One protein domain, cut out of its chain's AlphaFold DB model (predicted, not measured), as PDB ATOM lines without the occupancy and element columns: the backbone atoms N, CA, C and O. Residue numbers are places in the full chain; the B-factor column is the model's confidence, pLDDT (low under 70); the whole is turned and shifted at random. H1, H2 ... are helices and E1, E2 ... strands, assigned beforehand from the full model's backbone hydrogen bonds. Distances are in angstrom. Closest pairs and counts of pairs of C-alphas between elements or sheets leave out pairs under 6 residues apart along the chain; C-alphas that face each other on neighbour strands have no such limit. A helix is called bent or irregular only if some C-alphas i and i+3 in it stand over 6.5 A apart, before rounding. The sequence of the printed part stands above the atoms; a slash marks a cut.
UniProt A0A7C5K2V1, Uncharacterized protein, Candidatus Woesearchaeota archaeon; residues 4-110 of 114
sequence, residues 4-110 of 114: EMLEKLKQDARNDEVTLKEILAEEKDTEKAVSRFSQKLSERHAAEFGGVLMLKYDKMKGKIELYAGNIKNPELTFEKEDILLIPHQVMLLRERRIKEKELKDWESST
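AT A GLANCE: This is residues 4 to 110 of the 114 residues of an uncharacterized protein of Candidatus Woesearchaeota archaeon (UniProt A0A7C5K2V1). A small sheet of three strands, E1, E2 and E3, forms one side of the body; H2 runs along its E1 side, H3 sets out from its E3 side, and H1 lies across from the sheet, spanning H2 and H3. The three helices form a loose triangular bundle, and residues 99 to 110 of H3 stick out as a free arm that makes much of the length. The printed part has 107 residues, with three named helices and three named strands in the order H1, H2, E1, E2, E3, H3; the sheet runs E1, E2, E3 and is antiparallel. The class is mostly helix. The whole is compact, with a radius of gyration of the C-alphas of 14.7 A, and elongated, spanning 53 by 31 by 21 A.

IN THESE COORDINATES: H1, residues 4 to 26, is 33.3 A long and begins at C-alpha 4, (4.539, 13.479, -45.138). H2, residues 30 to 49, is 24.2 A long. E1, residues 53 to 58, and E2, residues 63 to 68, are each 16.3 A long; C-alpha 53 is at (-18.076, 16.685, -39.624). E3, residues 76 to 79, is 10.4 A long. H3, residues 80 to 110, is 45.1 A long and ends at C-alpha 110, (-7.475, 0.822, -65.139). H2 and H3 are irregular: C-alphas 44 and 47 are 8.0 A apart, and C-alphas 81 and 84 are 7.7 A apart. H2 has a kink of 62 degrees near residue 43, and H3 one of 50 degrees near residue 87.

HOW THE PARTS SIT: H1, H2 and H3 are a bundle, helices grouped together. H1 and H2 form a helical hairpin, touching with residues 16 to 24 of H1 alone, at a shallow tilt of 22 degrees, opposite ways; the closest C-alphas, of Ile 23 and Ala 33, are 6.0 A apart. H1 touches residues 84 to 95 of H3 alone, at a shallow tilt of 27 degrees, opposite ways; the closest C-alphas, of Ala 13 and Pro 87, are 5.0 A apart. H2 and H3 are close but not clearly touching. H2 is on the sheet, only just at its level, with a height of 3.9 A. H3 is on the sheet too, at its level, with a height of 3.5 A. H1 is not on it. E1, E2 and E3 are a meander, each strand the antiparallel neighbour of the one before, with N 56 and O 65 at 2.9 A and N 64 and O 78 at 2.9 A. Every O i to N i+4 pair is within hydrogen-bond range in H1, against 13 of 16 in H2 and 22 of 27 in H3.

THE WHOLE: The two C-alphas farthest apart, of Lys 28 and Thr 110, are 53.3 A apart. Without residues 99 to 110 the body spans 38 by 30 by 20 A. The printed part has no cut and no long link. The mean pLDDT of the printed part is 93.1, and no printed residue is under 70.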
ATOM      1  N   GLU A   4       4.959  12.116 -45.498       85.12
ATOM      2  CA  GLU A   4       4.539  13.479 -45.138       85.12
ATOM      3  C   GLU A   4       3.050  13.574 -44.758       85.12
ATOM      4  O   GLU A   4       2.672  14.323 -43.861       85.12
ATOM      5  N   MET A   5       2.185  12.783 -45.401       86.62
ATOM      6  CA  MET A   5       0.748  12.789 -45.112       86.62
ATOM      7  C   MET A   5       0.449  12.156 -43.751       86.62
ATOM      8  O   MET A   5      -0.381  12.663 -43.002       86.62
ATOM      9  N   LEU A   6       1.155  11.074 -43.408       87.31
ATOM     10  CA  LEU A   6       1.028  10.424 -42.106       87.31
ATOM     11  C   LEU A   6       1.492  11.356 -40.976       87.31
ATOM     12  O   LEU A   6       0.864  11.420 -39.921       87.31
ATOM     13  N   GLU A   7       2.589  12.082 -41.191       92.12
ATOM     14  CA  GLU A   7       3.091  13.075 -40.235       92.12
ATOM     15  C   GLU A   7       2.100  14.226 -40.054       92.12
ATOM     16  O   GLU A   7       1.810  14.598 -38.917       92.12
ATOM     17  N   LYS A   8       1.494  14.710 -41.146       92.56
ATOM     18  CA  LYS A   8       0.440  15.726 -41.083       92.56
ATOM     19  C   LYS A   8      -0.778  15.249 -40.290       92.56
ATOM     20  O   LYS A   8      -1.216  15.955 -39.391       92.56
ATOM     21  N   LEU A   9      -1.281  14.041 -40.552       92.06
ATOM     22  CA  LEU A   9      -2.415  13.471 -39.809       92.06
ATOM     23  C   LEU A   9      -2.117  13.354 -38.308       92.06
ATOM     24  O   LEU A   9      -2.967  13.665 -37.478       92.06
ATOM     25  N   LYS A  10      -0.893  12.951 -37.945       93.00
ATOM     26  CA  LYS A  10      -0.458  12.898 -36.540       93.00
ATOM     27  C   LYS A  10      -0.383  14.284 -35.906       93.00
ATOM     28  O   LYS A  10      -0.731  14.428 -34.736       93.00
ATOM     29  N   GLN A  11       0.093  15.282 -36.645       95.56
ATOM     30  CA  GLN A  11       0.169  16.653 -36.153       95.56
ATOM     31  C   GLN A  11      -1.228  17.254 -35.961       95.56
ATOM     32  O   GLN A  11      -1.485  17.846 -34.915       95.56
ATOM     33  N   ASP A  12      -2.130  17.047 -36.919       95.81
ATOM     34  CA  ASP A  12      -3.518  17.515 -36.848       95.81
ATOM     35  C   ASP A  12      -4.229  16.903 -35.627       95.81
ATOM     36  O   ASP A  12      -4.758  17.645 -34.800       95.81
ATOM     37  N   ALA A  13      -4.108  15.583 -35.416       95.81
ATOM     38  CA  ALA A  13      -4.663  14.913 -34.233       95.81
ATOM     39  C   ALA A  13      -4.157  15.523 -32.916       95.81
ATOM     40  O   ALA A  13      -4.934  15.735 -31.988       95.81
ATOM     41  N   ARG A  14      -2.853  15.826 -32.827       96.12
ATOM     42  CA  ARG A  14      -2.254  16.445 -31.634       96.12
ATOM     43  C   ARG A  14      -2.763  17.865 -31.406       96.12
ATOM     44  O   ARG A  14      -3.059  18.224 -30.271       96.12
ATOM     45  N   ASN A  15      -2.872  18.667 -32.463       96.62
ATOM     46  CA  ASN A  15      -3.382  20.036 -32.373       96.62
ATOM     47  C   ASN A  15      -4.851  20.051 -31.912       96.62
ATOM     48  O   ASN A  15      -5.243  20.865 -31.069       96.62
ATOM     49  N   ASP A  16      -5.659  19.132 -32.439       96.75
ATOM     50  CA  ASP A  16      -7.053  18.941 -32.041       96.75
ATOM     51  C   ASP A  16      -7.171  18.438 -30.596       96.75
ATOM     52  O   ASP A  16      -8.018  18.926 -29.850       96.75
ATOM     53  N   GLU A  17      -6.296  17.528 -30.163       96.88
ATOM     54  CA  GLU A  17      -6.236  17.053 -28.776       96.88
ATOM     55  C   GLU A  17      -5.919  18.187 -27.792       96.88
ATOM     56  O   GLU A  17      -6.559  18.289 -26.745       96.88
ATOM     57  N   VAL A  18      -4.971  19.067 -28.130       97.25
ATOM     58  CA  VAL A  18      -4.678  20.268 -27.329       97.25
ATOM     59  C   VAL A  18      -5.903  21.180 -27.266       97.25
ATOM     60  O   VAL A  18      -6.329  21.540 -26.171       97.25
ATOM     61  N   THR A  19      -6.526  21.462 -28.415       96.94
ATOM     62  CA  THR A  19      -7.740  22.297 -28.489       96.94
ATOM     63  C   THR A  19      -8.861  21.727 -27.609       96.94
ATOM     64  O   THR A  19      -9.537  22.458 -26.892       96.94
ATOM     65  N   LEU A  20      -9.066  20.407 -27.640       96.94
ATOM     66  CA  LEU A  20     -10.070  19.738 -26.818       96.94
ATOM     67  C   LEU A  20      -9.753  19.851 -25.321       96.94
ATOM     68  O   LEU A  20     -10.652  20.129 -24.532       96.94
ATOM     69  N   LYS A  21      -8.490  19.668 -24.919       96.62
ATOM     70  CA  LYS A  21      -8.074  19.818 -23.513       96.62
ATOM     71  C   LYS A  21      -8.307  21.237 -22.997       96.62
ATOM     72  O   LYS A  21      -8.786  21.387 -21.878       96.62
ATOM     73  N   GLU A  22      -8.021  22.254 -23.806       97.31
ATOM     74  CA  GLU A  22      -8.308  23.656 -23.476       97.31
ATOM     75  C   GLU A  22      -9.812  23.882 -23.282       97.31
ATOM     76  O   GLU A  22     -10.237  24.418 -22.260       97.31
ATOM     77  N   ILE A  23     -10.638  23.379 -24.207       97.25
ATOM     78  CA  ILE A  23     -12.100  23.472 -24.098       97.25
ATOM     79  C   ILE A  23     -12.607  22.787 -22.824       97.25
ATOM     80  O   ILE A  23     -13.442  23.359 -22.131       97.25
ATOM     81  N   LEU A  24     -12.110  21.592 -22.496       95.31
ATOM     82  CA  LEU A  24     -12.524  20.847 -21.300       95.31
ATOM     83  C   LEU A  24     -12.066  21.502 -19.990       95.31
ATOM     84  O   LEU A  24     -12.706  21.309 -18.958       95.31
ATOM     85  N   ALA A  25     -10.970  22.262 -20.013       95.50
ATOM     86  CA  ALA A  25     -10.528  23.038 -18.859       95.50
ATOM     87  C   ALA A  25     -11.426  24.264 -18.613       95.50
ATOM     88  O   ALA A  25     -11.659  24.637 -17.461       95.50
ATOM     89  N   GLU A  26     -11.942  24.877 -19.681       95.88
ATOM     90  CA  GLU A  26     -12.808  26.060 -19.621       95.88
ATOM     91  C   GLU A  26     -14.286  25.713 -19.383       95.88
ATOM     92  O   GLU A  26     -14.994  26.438 -18.681       95.88
ATOM     93  N   GLU A  27     -14.763  24.611 -19.963       94.19
ATOM     94  CA  GLU A  27     -16.174  24.237 -19.992       94.19
ATOM     95  C   GLU A  27     -16.427  22.948 -19.203       94.19
ATOM     96  O   GLU A  27     -16.017  21.853 -19.590       94.19
ATOM     97  N   LYS A  28     -17.152  23.079 -18.087       88.25
ATOM     98  CA  LYS A  28     -17.485  21.952 -17.198       88.25
ATOM     99  C   LYS A  28     -18.656  21.122 -17.720       88.25
ATOM    100  O   LYS A  28     -18.809  19.964 -17.326       88.25
ATOM    101  N   ASP A  29     -19.497  21.703 -18.574       93.38
ATOM    102  CA  ASP A  29     -20.614  21.000 -19.192       93.38
ATOM    103  C   ASP A  29     -20.154  20.214 -20.429       93.38
ATOM    104  O   ASP A  29     -19.640  20.763 -21.402       93.38
ATOM    105  N   THR A  30     -20.360  18.896 -20.406       90.75
ATOM    106  CA  THR A  30     -19.915  18.007 -21.489       90.75
ATOM    107  C   THR A  30     -20.595  18.307 -22.821       90.75
ATOM    108  O   THR A  30     -19.941  18.232 -23.856       90.75
ATOM    109  N   GLU A  31     -21.880  18.665 -22.829       95.19
ATOM    110  CA  GLU A  31     -22.588  18.979 -24.073       95.19
ATOM    111  C   GLU A  31     -22.015  20.242 -24.712       95.19
ATOM    112  O   GLU A  31     -21.746  20.261 -25.914       95.19
ATOM    113  N   LYS A  32     -21.780  21.284 -23.908       96.31
ATOM    114  CA  LYS A  32     -21.171  22.528 -24.387       96.31
ATOM    115  C   LYS A  32     -19.742  22.308 -24.872       96.31
ATOM    116  O   LYS A  32     -19.394  22.809 -25.943       96.31
ATOM    117  N   ALA A  33     -18.944  21.524 -24.146       96.12
ATOM    118  CA  ALA A  33     -17.584  21.180 -24.553       96.12
ATOM    119  C   ALA A  33     -17.574  20.425 -25.893       96.12
ATOM    120  O   ALA A  33     -16.853  20.808 -26.816       96.12
ATOM    121  N   VAL A  34     -18.431  19.408 -26.039       96.94
ATOM    122  CA  VAL A  34     -18.593  18.636 -27.283       96.94
ATOM    123  C   VAL A  34     -19.061  19.527 -28.430       96.94
ATOM    124  O   VAL A  34     -18.510  19.441 -29.523       96.94
ATOM    125  N   SER A  35     -20.030  20.413 -28.194       97.19
ATOM    126  CA  SER A  35     -20.541  21.343 -29.206       97.19
ATOM    127  C   SER A  35     -19.463  22.325 -29.680       97.19
ATOM    128  O   SER A  35     -19.232  22.476 -30.881       97.19
ATOM    129  N   ARG A  36     -18.719  22.939 -28.750       97.62
ATOM    130  CA  ARG A  36     -17.619  23.857 -29.080       97.62
ATOM    131  C   ARG A  36     -16.492  23.142 -29.819       97.62
ATOM    132  O   ARG A  36     -15.960  23.672 -30.794       97.62
ATOM    133  N   PHE A  37     -16.148  21.925 -29.398       97.81
ATOM    134  CA  PHE A  37     -15.139  21.132 -30.092       97.81
ATOM    135  C   PHE A  37     -15.617  20.680 -31.481       97.81
ATOM    136  O   PHE A  37     -14.855  20.758 -32.443       97.81
ATOM    137  N   SER A  38     -16.898  20.319 -31.624       97.44
ATOM    138  CA  SER A  38     -17.525  20.016 -32.915       97.44
ATOM    139  C   SER A  38     -17.364  21.162 -33.911       97.44
ATOM    140  O   SER A  38     -17.058  20.917 -35.076       97.44
ATOM    141  N   GLN A  39     -17.568  22.407 -33.473       97.25
ATOM    142  CA  GLN A  39     -17.403  23.581 -34.335       97.25
ATOM    143  C   GLN A  39     -15.961  23.696 -34.840       97.25
ATOM    144  O   GLN A  39     -15.743  23.851 -36.039       97.25
ATOM    145  N   LYS A  40     -14.972  23.526 -33.951       97.31
ATOM    146  CA  LYS A  40     -13.544  23.584 -34.304       97.31
ATOM    147  C   LYS A  40     -13.139  22.482 -35.283       97.31
ATOM    148  O   LYS A  40     -12.448  22.767 -36.258       97.31
ATOM    149  N   LEU A  41     -13.599  21.250 -35.065       95.62
ATOM    150  CA  LEU A  41     -13.361  20.144 -35.996       95.62
ATOM    151  C   LEU A  41     -13.989  20.415 -37.365       95.62
ATOM    152  O   LEU A  41     -13.338  20.224 -38.392       95.62
ATOM    153  N   SER A  42     -15.237  20.890 -37.386       95.69
ATOM    154  CA  SER A  42     -15.940  21.211 -38.626       95.69
ATOM    155  C   SER A  42     -15.209  22.294 -39.424       95.69
ATOM    156  O   SER A  42     -14.983  22.118 -40.618       95.69
ATOM    157  N   GLU A  43     -14.791  23.385 -38.775       95.94
ATOM    158  CA  GLU A  43     -14.025  24.473 -39.402       95.94
ATOM    159  C   GLU A  43     -12.738  23.966 -40.070       95.94
ATOM    160  O   GLU A  43     -12.393  24.408 -41.165       95.94
ATOM    161  N   ARG A  44     -12.030  23.035 -39.421       94.75
ATOM    162  CA  ARG A  44     -10.727  22.540 -39.891       94.75
ATOM    163  C   ARG A  44     -10.847  21.461 -40.965       94.75
ATOM    164  O   ARG A  44     -10.052  21.449 -41.902       94.75
ATOM    165  N   HIS A  45     -11.815  20.555 -40.826       94.44
ATOM    166  CA  HIS A  45     -11.790  19.276 -41.539       94.44
ATOM    167  C   HIS A  45     -13.078  18.933 -42.296       94.44
ATOM    168  O   HIS A  45     -13.057  17.987 -43.082       94.44
ATOM    169  N   ALA A  46     -14.194  19.662 -42.138       93.00
ATOM    170  CA  ALA A  46     -15.478  19.254 -42.733       93.00
ATOM    171  C   ALA A  46     -15.419  19.053 -44.254       93.00
ATOM    172  O   ALA A  46     -16.035  18.118 -44.769       93.00
ATOM    173  N   ALA A  47     -14.645  19.871 -44.975       91.75
ATOM    174  CA  ALA A  47     -14.468  19.743 -46.424       91.75
ATOM    175  C   ALA A  47     -13.957  18.350 -46.840       91.75
ATOM    176  O   ALA A  47     -14.373  17.805 -47.860       91.75
ATOM    177  N   GLU A  48     -13.118  17.730 -46.011       90.12
ATOM    178  CA  GLU A  48     -12.519  16.413 -46.254       90.12
ATOM    179  C   GLU A  48     -13.517  15.268 -46.035       90.12
ATOM    180  O   GLU A  48     -13.336  14.157 -46.533       90.12
ATOM    181  N   PHE A  49     -14.610  15.559 -45.332       90.31
ATOM    182  CA  PHE A  49     -15.711  14.641 -45.071       90.31
ATOM    183  C   PHE A  49     -16.953  14.944 -45.922       90.31
ATOM    184  O   PHE A  49     -18.031  14.443 -45.616       90.31
ATOM    185  N   GLY A  50     -16.826  15.731 -46.996       87.38
ATOM    186  CA  GLY A  50     -17.958  16.081 -47.865       87.38
ATOM    187  C   GLY A  50     -18.855  17.182 -47.292       87.38
ATOM    188  O   GLY A  50     -20.038  17.243 -47.611       87.38
ATOM    189  N   GLY A  51     -18.301  18.032 -46.425       89.31
ATOM    190  CA  GLY A  51     -18.982  19.181 -45.821       89.31
ATOM    191  C   GLY A  51     -19.651  18.896 -44.476       89.31
ATOM    192  O   GLY A  51     -20.160  19.824 -43.857       89.31
ATOM    193  N   VAL A  52     -19.629  17.650 -43.993       90.81
ATOM    194  CA  VAL A  52     -20.239  17.269 -42.712       90.81
ATOM    195  C   VAL A  52     -19.203  16.591 -41.829       90.81
ATOM    196  O   VAL A  52     -18.788  15.470 -42.118       90.81
ATOM    197  N   LEU A  53     -18.823  17.258 -40.739       96.19
ATOM    198  CA  LEU A  53     -18.076  16.685 -39.624       96.19
ATOM    199  C   LEU A  53     -18.606  17.294 -38.324       96.19
ATOM    200  O   LEU A  53     -18.410  18.481 -38.076       96.19
ATOM    201  N   MET A  54     -19.314  16.506 -37.521       96.62
ATOM    202  CA  MET A  54     -20.040  17.013 -36.356       96.62
ATOM    203  C   MET A  54     -19.991  16.025 -35.195       96.62
ATOM    204  O   MET A  54     -20.180  14.829 -35.393       96.62
ATOM    205  N   LEU A  55     -19.806  16.538 -33.983       97.25
ATOM    206  CA  LEU A  55     -20.002  15.801 -32.743       97.25
ATOM    207  C   LEU A  55     -21.302  16.240 -32.076       97.25
ATOM    208  O   LEU A  55     -21.621  17.428 -32.024       97.25
ATOM    209  N   LYS A  56     -22.029  15.280 -31.515       96.50
ATOM    210  CA  LYS A  56     -23.239  15.527 -30.733       96.50
ATOM    211  C   LYS A  56     -23.200  14.700 -29.459       96.50
ATOM    212  O   LYS A  56     -22.861  13.525 -29.501       96.50
ATOM    213  N   TYR A  57     -23.572  15.296 -28.333       96.75
ATOM    214  CA  TYR A  57     -23.739  14.556 -27.088       96.75
ATOM    215  C   TYR A  57     -25.189  14.065 -26.953       96.75
ATOM    216  O   TYR A  57     -26.120  14.868 -26.876       96.75
ATOM    217  N   ASP A  58     -25.390  12.748 -26.937       95.06
ATOM    218  CA  ASP A  58     -26.662  12.112 -26.595       95.06
ATOM    219  C   ASP A  58     -26.764  12.005 -25.067       95.06
ATOM    220  O   ASP A  58     -26.249  11.074 -24.446       95.06
ATOM    221  N   LYS A  59     -27.459  12.971 -24.455       90.81
ATOM    222  CA  LYS A  59     -27.678  13.028 -23.000       90.81
ATOM    223  C   LYS A  59     -28.406  11.812 -22.439       90.81
ATOM    224  O   LYS A  59     -28.173  11.465 -21.288       90.81
ATOM    225  N   MET A  60     -29.298  11.201 -23.221       92.44
ATOM    226  CA  MET A  60     -30.108  10.075 -22.755       92.44
ATOM    227  C   MET A  60     -29.258   8.814 -22.626       92.44
ATOM    228  O   MET A  60     -29.469   8.024 -21.710       92.44
ATOM    229  N   LYS A  61     -28.296   8.633 -23.538       91.56
ATOM    230  CA  LYS A  61     -27.386   7.479 -23.539       91.56
ATOM    231  C   LYS A  61     -26.037   7.754 -22.876       91.56
ATOM    232  O   LYS A  61     -25.295   6.808 -22.647       91.56
ATOM    233  N   GLY A  62     -25.709   9.017 -22.603       91.81
ATOM    234  CA  GLY A  62     -24.407   9.426 -22.068       91.81
ATOM    235  C   GLY A  62     -23.261   9.312 -23.076       91.81
ATOM    236  O   GLY A  62     -22.111   9.186 -22.667       91.81
ATOM    237  N   LYS A  63     -23.559   9.348 -24.383       96.38
ATOM    238  CA  LYS A  63     -22.586   9.064 -25.450       96.38
ATOM    239  C   LYS A  63     -22.313  10.263 -26.342       96.38
ATOM    240  O   LYS A  63     -23.158  11.141 -26.498       96.38
ATOM    241  N   ILE A  64     -21.143  10.271 -26.966       97.31
ATOM    242  CA  ILE A  64     -20.758  11.260 -27.972       97.31
ATOM    243  C   ILE A  64     -20.817  10.593 -29.342       97.31
ATOM    244  O   ILE A  64     -20.171   9.581 -29.589       97.31
ATOM    245  N   GLU A  65     -21.601  11.161 -30.242       97.25
ATOM    246  CA  GLU A  65     -21.837  10.664 -31.591       97.25
ATOM    247  C   GLU A  65     -21.067  11.519 -32.597       97.25
ATOM    248  O   GLU A  65     -21.220  12.742 -32.616       97.25
ATOM    249  N   LEU A  66     -20.255  10.885 -33.444       97.25
ATOM    250  CA  LEU A  66     -19.536  11.531 -34.540       97.25
ATOM    251  C   LEU A  66     -20.247  11.262 -35.860       97.25
ATOM    252  O   LEU A  66     -20.396  10.116 -36.265       97.25
ATOM    253  N   TYR A  67     -20.607  12.323 -36.565       96.44
ATOM    254  CA  TYR A  67     -21.216  12.293 -37.887       96.44
ATOM    255  C   TYR A  67     -20.208  12.792 -38.916       96.44
ATOM    256  O   TYR A  67     -19.652  13.881 -38.762       96.44
ATOM    257  N   ALA A  68     -19.987  12.014 -39.973       94.38
ATOM    258  CA  ALA A  68     -19.027  12.328 -41.023       94.38
ATOM    259  C   ALA A  68     -19.643  12.028 -42.397       94.38
ATOM    260  O   ALA A  68     -19.953  10.887 -42.717       94.38
ATOM    261  N   GLY A  69     -19.853  13.032 -43.245       88.06
ATOM    262  CA  GLY A  69     -20.477  12.885 -44.574       88.06
ATOM    263  C   GLY A  69     -21.968  12.510 -44.605       88.06
ATOM    264  O   GLY A  69     -22.621  12.733 -45.619       88.06
ATOM    265  N   ASN A  70     -22.536  11.990 -43.515       87.19
ATOM    266  CA  ASN A  70     -23.963  11.711 -43.374       87.19
ATOM    267  C   ASN A  70     -24.433  12.074 -41.961       87.19
ATOM    268  O   ASN A  70     -23.812  11.678 -40.980       87.19
ATOM    269  N   ILE A  71     -25.542  12.811 -41.857       88.25
ATOM    270  CA  ILE A  71     -26.111  13.248 -40.573       88.25
ATOM    271  C   ILE A  71     -27.144  12.268 -39.996       88.25
ATOM    272  O   ILE A  71     -27.545  12.406 -38.847       88.25
ATOM    273  N   LYS A  72     -27.616  11.292 -40.783       89.31
ATOM    274  CA  LYS A  72     -28.674  10.369 -40.339       89.31
ATOM    275  C   LYS A  72     -28.171   9.323 -39.352       89.31
ATOM    276  O   LYS A  72     -28.908   8.961 -38.445       89.31
ATOM    277  N   ASN A  73     -26.944   8.845 -39.550       90.94
ATOM    278  CA  ASN A  73     -26.328   7.819 -38.720       90.94
ATOM    279  C   ASN A  73     -24.943   8.295 -38.288       90.94
ATOM    280  O   ASN A  73     -24.202   8.789 -39.146       90.94
ATOM    281  N   PRO A  74     -24.579   8.140 -37.007       94.69
ATOM    282  CA  PRO A  74     -23.219   8.400 -36.583       94.69
ATOM    283  C   PRO A  74     -22.268   7.391 -37.234       94.69
ATOM    284  O   PRO A  74     -22.566   6.203 -37.339       94.69
ATOM    285  N   GLU A  75     -21.115   7.886 -37.661       94.50
ATOM    286  CA  GLU A  75     -19.990   7.086 -38.140       94.50
ATOM    287  C   GLU A  75     -19.330   6.342 -36.972       94.50
ATOM    288  O   GLU A  75     -18.963   5.177 -37.096       94.50
ATOM    289  N   LEU A  76     -19.200   7.012 -35.821       95.44
ATOM    290  CA  LEU A  76     -18.651   6.448 -34.590       95.44
ATOM    291  C   LEU A  76     -19.428   6.947 -33.372       95.44
ATOM    292  O   LEU A  76     -20.039   8.019 -33.383       95.44
ATOM    293  N   THR A  77     -19.377   6.174 -32.295       96.56
ATOM    294  CA  THR A  77     -19.934   6.545 -30.996       96.56
ATOM    295  C   THR A  77     -18.894   6.287 -29.918       96.56
ATOM    296  O   THR A  77     -18.208   5.267 -29.955       96.56
ATOM    297  N   PHE A  78     -18.790   7.212 -28.973       96.44
ATOM    298  CA  PHE A  78     -17.820   7.195 -27.888       96.44
ATOM    299  C   PHE A  78     -18.544   7.246 -26.552       96.44
ATOM    300  O   PHE A  78     -19.562   7.938 -26.422       96.44
ATOM    301  N   GLU A  79     -18.001   6.549 -25.561       94.62
ATOM    302  CA  GLU A  79     -18.355   6.826 -24.175       94.62
ATOM    303  C   GLU A  79     -17.793   8.196 -23.772       94.62
ATOM    304  O   GLU A  79     -16.879   8.741 -24.405       94.62
ATOM    305  N   LYS A  80     -18.360   8.794 -22.726       88.75
ATOM    306  CA  LYS A  80     -17.940  10.124 -22.271       88.75
ATOM    307  C   LYS A  80     -16.477  10.139 -21.819       88.75
ATOM    308  O   LYS A  80     -15.789  11.140 -22.032       88.75
ATOM    309  N   GLU A  81     -15.998   9.060 -21.207       90.44
ATOM    310  CA  GLU A  81     -14.619   8.948 -20.722       90.44
ATOM    311  C   GLU A  81     -13.600   8.917 -21.875       90.44
ATOM    312  O   GLU A  81     -12.458   9.346 -21.711       90.44
ATOM    313  N   ASP A  82     -14.039   8.503 -23.065       93.69
ATOM    314  CA  ASP A  82     -13.211   8.350 -24.263       93.69
ATOM    315  C   ASP A  82     -13.104   9.632 -25.102       93.69
ATOM    316  O   ASP A  82     -12.526   9.618 -26.191       93.69
ATOM    317  N   ILE A  83     -13.630  10.766 -24.623       92.25
ATOM    318  CA  ILE A  83     -13.680  12.023 -25.388       92.25
ATOM    319  C   ILE A  83     -12.307  12.452 -25.935       92.25
ATOM    320  O   ILE A  83     -12.213  12.970 -27.047       92.25
ATOM    321  N   LEU A  84     -11.226  12.175 -25.200       94.38
ATOM    322  CA  LEU A  84      -9.856  12.507 -25.603       94.38
ATOM    323  C   LEU A  84      -9.329  11.652 -26.768       94.38
ATOM    324  O   LEU A  84      -8.328  12.015 -27.383       94.38
ATOM    325  N   LEU A  85      -9.994  10.545 -27.105       95.44
ATOM    326  CA  LEU A  85      -9.646   9.699 -28.249       95.44
ATOM    327  C   LEU A  85     -10.224  10.230 -29.565       95.44
ATOM    328  O   LEU A  85      -9.721   9.887 -30.637       95.44
ATOM    329  N   ILE A  86     -11.255  11.079 -29.501       96.44
ATOM    330  CA  ILE A  86     -11.980  11.582 -30.673       96.44
ATOM    331  C   ILE A  86     -11.055  12.237 -31.715       96.44
ATOM    332  O   ILE A  86     -11.169  11.858 -32.882       96.44
ATOM    333  N   PRO A  87     -10.111  13.140 -31.364       97.00
ATOM    334  CA  PRO A  87      -9.182  13.730 -32.336       97.00
ATOM    335  C   PRO A  87      -8.454  12.687 -33.197       97.00
ATOM    336  O   PRO A  87      -8.416  12.775 -34.426       97.00
ATOM    337  N   HIS A  88      -7.929  11.642 -32.552       95.69
ATOM    338  CA  HIS A  88      -7.204  10.566 -33.228       95.69
ATOM    339  C   HIS A  88      -8.137   9.739 -34.115       95.69
ATOM    340  O   HIS A  88      -7.777   9.393 -35.239       95.69
ATOM    341  N   GLN A  89      -9.355   9.465 -33.649       96.06
ATOM    342  CA  GLN A  89     -10.351   8.696 -34.401       96.06
ATOM    343  C   GLN A  89     -10.843   9.445 -35.643       96.06
ATOM    344  O   GLN A  89     -10.999   8.837 -36.702       96.06
ATOM    345  N   VAL A  90     -10.991  10.770 -35.567       96.00
ATOM    346  CA  VAL A  90     -11.288  11.610 -36.736       96.00
ATOM    347  C   VAL A  90     -10.157  11.522 -37.765       96.00
ATOM    348  O   VAL A  90     -10.429  11.317 -38.949       96.00
ATOM    349  N   MET A  91      -8.890  11.604 -37.343       96.31
ATOM    350  CA  MET A  91      -7.760  11.483 -38.275       96.31
ATOM    351  C   MET A  91      -7.633  10.083 -38.888       96.31
ATOM    352  O   MET A  91      -7.326   9.970 -40.074       96.31
ATOM    353  N   LEU A  92      -7.943   9.021 -38.138       94.12
ATOM    354  CA  LEU A  92      -8.012   7.658 -38.678       94.12
ATOM    355  C   LEU A  92      -9.140   7.500 -39.709       94.12
ATOM    356  O   LEU A  92      -8.941   6.873 -40.750       94.12
ATOM    357  N   LEU A  93     -10.318   8.079 -39.460       94.25
ATOM    358  CA  LEU A  93     -11.416   8.084 -40.433       94.25
ATOM    359  C   LEU A  93     -11.038   8.845 -41.705       94.25
ATOM    360  O   LEU A  93     -11.286   8.368 -42.814       94.25
ATOM    361  N   ARG A  94     -10.393  10.004 -41.554       92.69
ATOM    362  CA  ARG A  94      -9.862  10.789 -42.672       92.69
ATOM    363  C   ARG A  94      -8.861   9.975 -43.491       92.69
ATOM    364  O   ARG A  94      -8.966   9.929 -44.714       92.69
ATOM    365  N   GLU A  95      -7.934   9.287 -42.827       92.94
ATOM    366  CA  GLU A  95      -6.960   8.404 -43.471       92.94
ATOM    367  C   GLU A  95      -7.645   7.320 -44.318       92.94
ATOM    368  O   GLU A  95      -7.270   7.102 -45.473       92.94
ATOM    369  N   ARG A  96      -8.668   6.655 -43.761       91.06
ATOM    370  CA  ARG A  96      -9.438   5.621 -44.469       91.06
ATOM    371  C   ARG A  96     -10.105   6.177 -45.723       91.06
ATOM    372  O   ARG A  96      -9.929   5.605 -46.795       91.06
ATOM    373  N   ARG A  97     -10.776   7.329 -45.624       89.56
ATOM    374  CA  ARG A  97     -11.446   7.965 -46.772       89.56
ATOM    375  C   ARG A  97     -10.474   8.365 -47.878       89.56
ATOM    376  O   ARG A  97     -10.802   8.222 -49.054       89.56
ATOM    377  N   ILE A  98      -9.272   8.824 -47.524       88.81
ATOM    378  CA  ILE A  98      -8.234   9.130 -48.517       88.81
ATOM    379  C   ILE A  98      -7.812   7.853 -49.255       88.81
ATOM    380  O   ILE A  98      -7.810   7.850 -50.482       88.81
ATOM    381  N   LYS A  99      -7.536   6.753 -48.537       88.75
ATOM    382  CA  LYS A  99      -7.173   5.466 -49.163       88.75
ATOM    383  C   LYS A  99      -8.274   4.929 -50.076       88.75
ATOM    384  O   LYS A  99      -7.986   4.452 -51.167       88.75
ATOM    385  N   GLU A 100      -9.529   5.005 -49.641       88.88
ATOM    386  CA  GLU A 100     -10.675   4.567 -50.443       88.88
ATOM    387  C   GLU A 100     -10.828   5.389 -51.724       88.88
ATOM    388  O   GLU A 100     -11.170   4.843 -52.772       88.88
ATOM    389  N   LYS A 101     -10.561   6.698 -51.658       87.31
ATOM    390  CA  LYS A 101     -10.562   7.564 -52.837       87.31
ATOM    391  C   LYS A 101      -9.420   7.212 -53.792       87.31
ATOM    392  O   LYS A 101      -9.681   7.007 -54.970       87.31
ATOM    393  N   GLU A 102      -8.194   7.071 -53.283       88.00
ATOM    394  CA  GLU A 102      -7.028   6.658 -54.081       88.00
ATOM    395  C   GLU A 102      -7.279   5.322 -54.801       88.00
ATOM    396  O   GLU A 102      -6.934   5.175 -55.973       88.00
ATOM    397  N   LEU A 103      -7.921   4.361 -54.123       87.75
ATOM    398  CA  LEU A 103      -8.284   3.075 -54.714       87.75
ATOM    399  C   LEU A 103      -9.292   3.237 -55.862       87.75
ATOM    400  O   LEU A 103      -9.072   2.690 -56.939       87.75
ATOM    401  N   LYS A 104     -10.364   4.015 -55.666       87.38
ATOM    402  CA  LYS A 104     -11.372   4.278 -56.712       87.38
ATOM    403  C   LYS A 104     -10.782   5.004 -57.923       87.38
ATOM    404  O   LYS A 104     -11.119   4.685 -59.066       87.38
ATOM    405  N   ASP A 105      -9.890   5.962 -57.687       87.50
ATOM    406  CA  ASP A 105      -9.188   6.687 -58.748       87.50
ATOM    407  C   ASP A 105      -8.290   5.725 -59.554       87.50
ATOM    408  O   ASP A 105      -8.269   5.755 -60.786       87.50
ATOM    409  N   TRP A 106      -7.621   4.780 -58.886       88.38
ATOM    410  CA  TRP A 106      -6.848   3.731 -59.558       88.38
ATOM    411  C   TRP A 106      -7.731   2.746 -60.352       88.38
ATOM    412  O   TRP A 106      -7.450   2.467 -61.522       88.38
ATOM    413  N   GLU A 107      -8.835   2.262 -59.779       88.38
ATOM    414  CA  GLU A 107      -9.783   1.354 -60.451       88.38
ATOM    415  C   GLU A 107     -10.438   1.984 -61.692       88.38
ATOM    416  O   GLU A 107     -10.652   1.318 -62.706       88.38
ATOM    417  N   SER A 108     -10.753   3.279 -61.642       82.75
ATOM    418  CA  SER A 108     -11.313   4.005 -62.790       82.75
ATOM    419  C   SER A 108     -10.276   4.239 -63.897       82.75
ATOM    420  O   SER A 108     -10.608   4.125 -65.082       82.75
ATOM    421  N   SER A 109      -9.009   4.472 -63.533       79.88
ATOM    422  CA  SER A 109      -7.909   4.605 -64.500       79.88
ATOM    423  C   SER A 109      -7.596   3.294 -65.238       79.88
ATOM    424  O   SER A 109      -7.323   3.301 -66.436       79.88
ATOM    425  N   THR A 110      -7.719   2.152 -64.555       73.50
ATOM    426  CA  THR A 110      -7.475   0.822 -65.139       73.50
ATOM    427  C   THR A 110      -8.639   0.332 -66.001       73.50
ATOM    428  O   THR A 110      -8.402  -0.279 -67.040       73.50
TER     429      THR A 110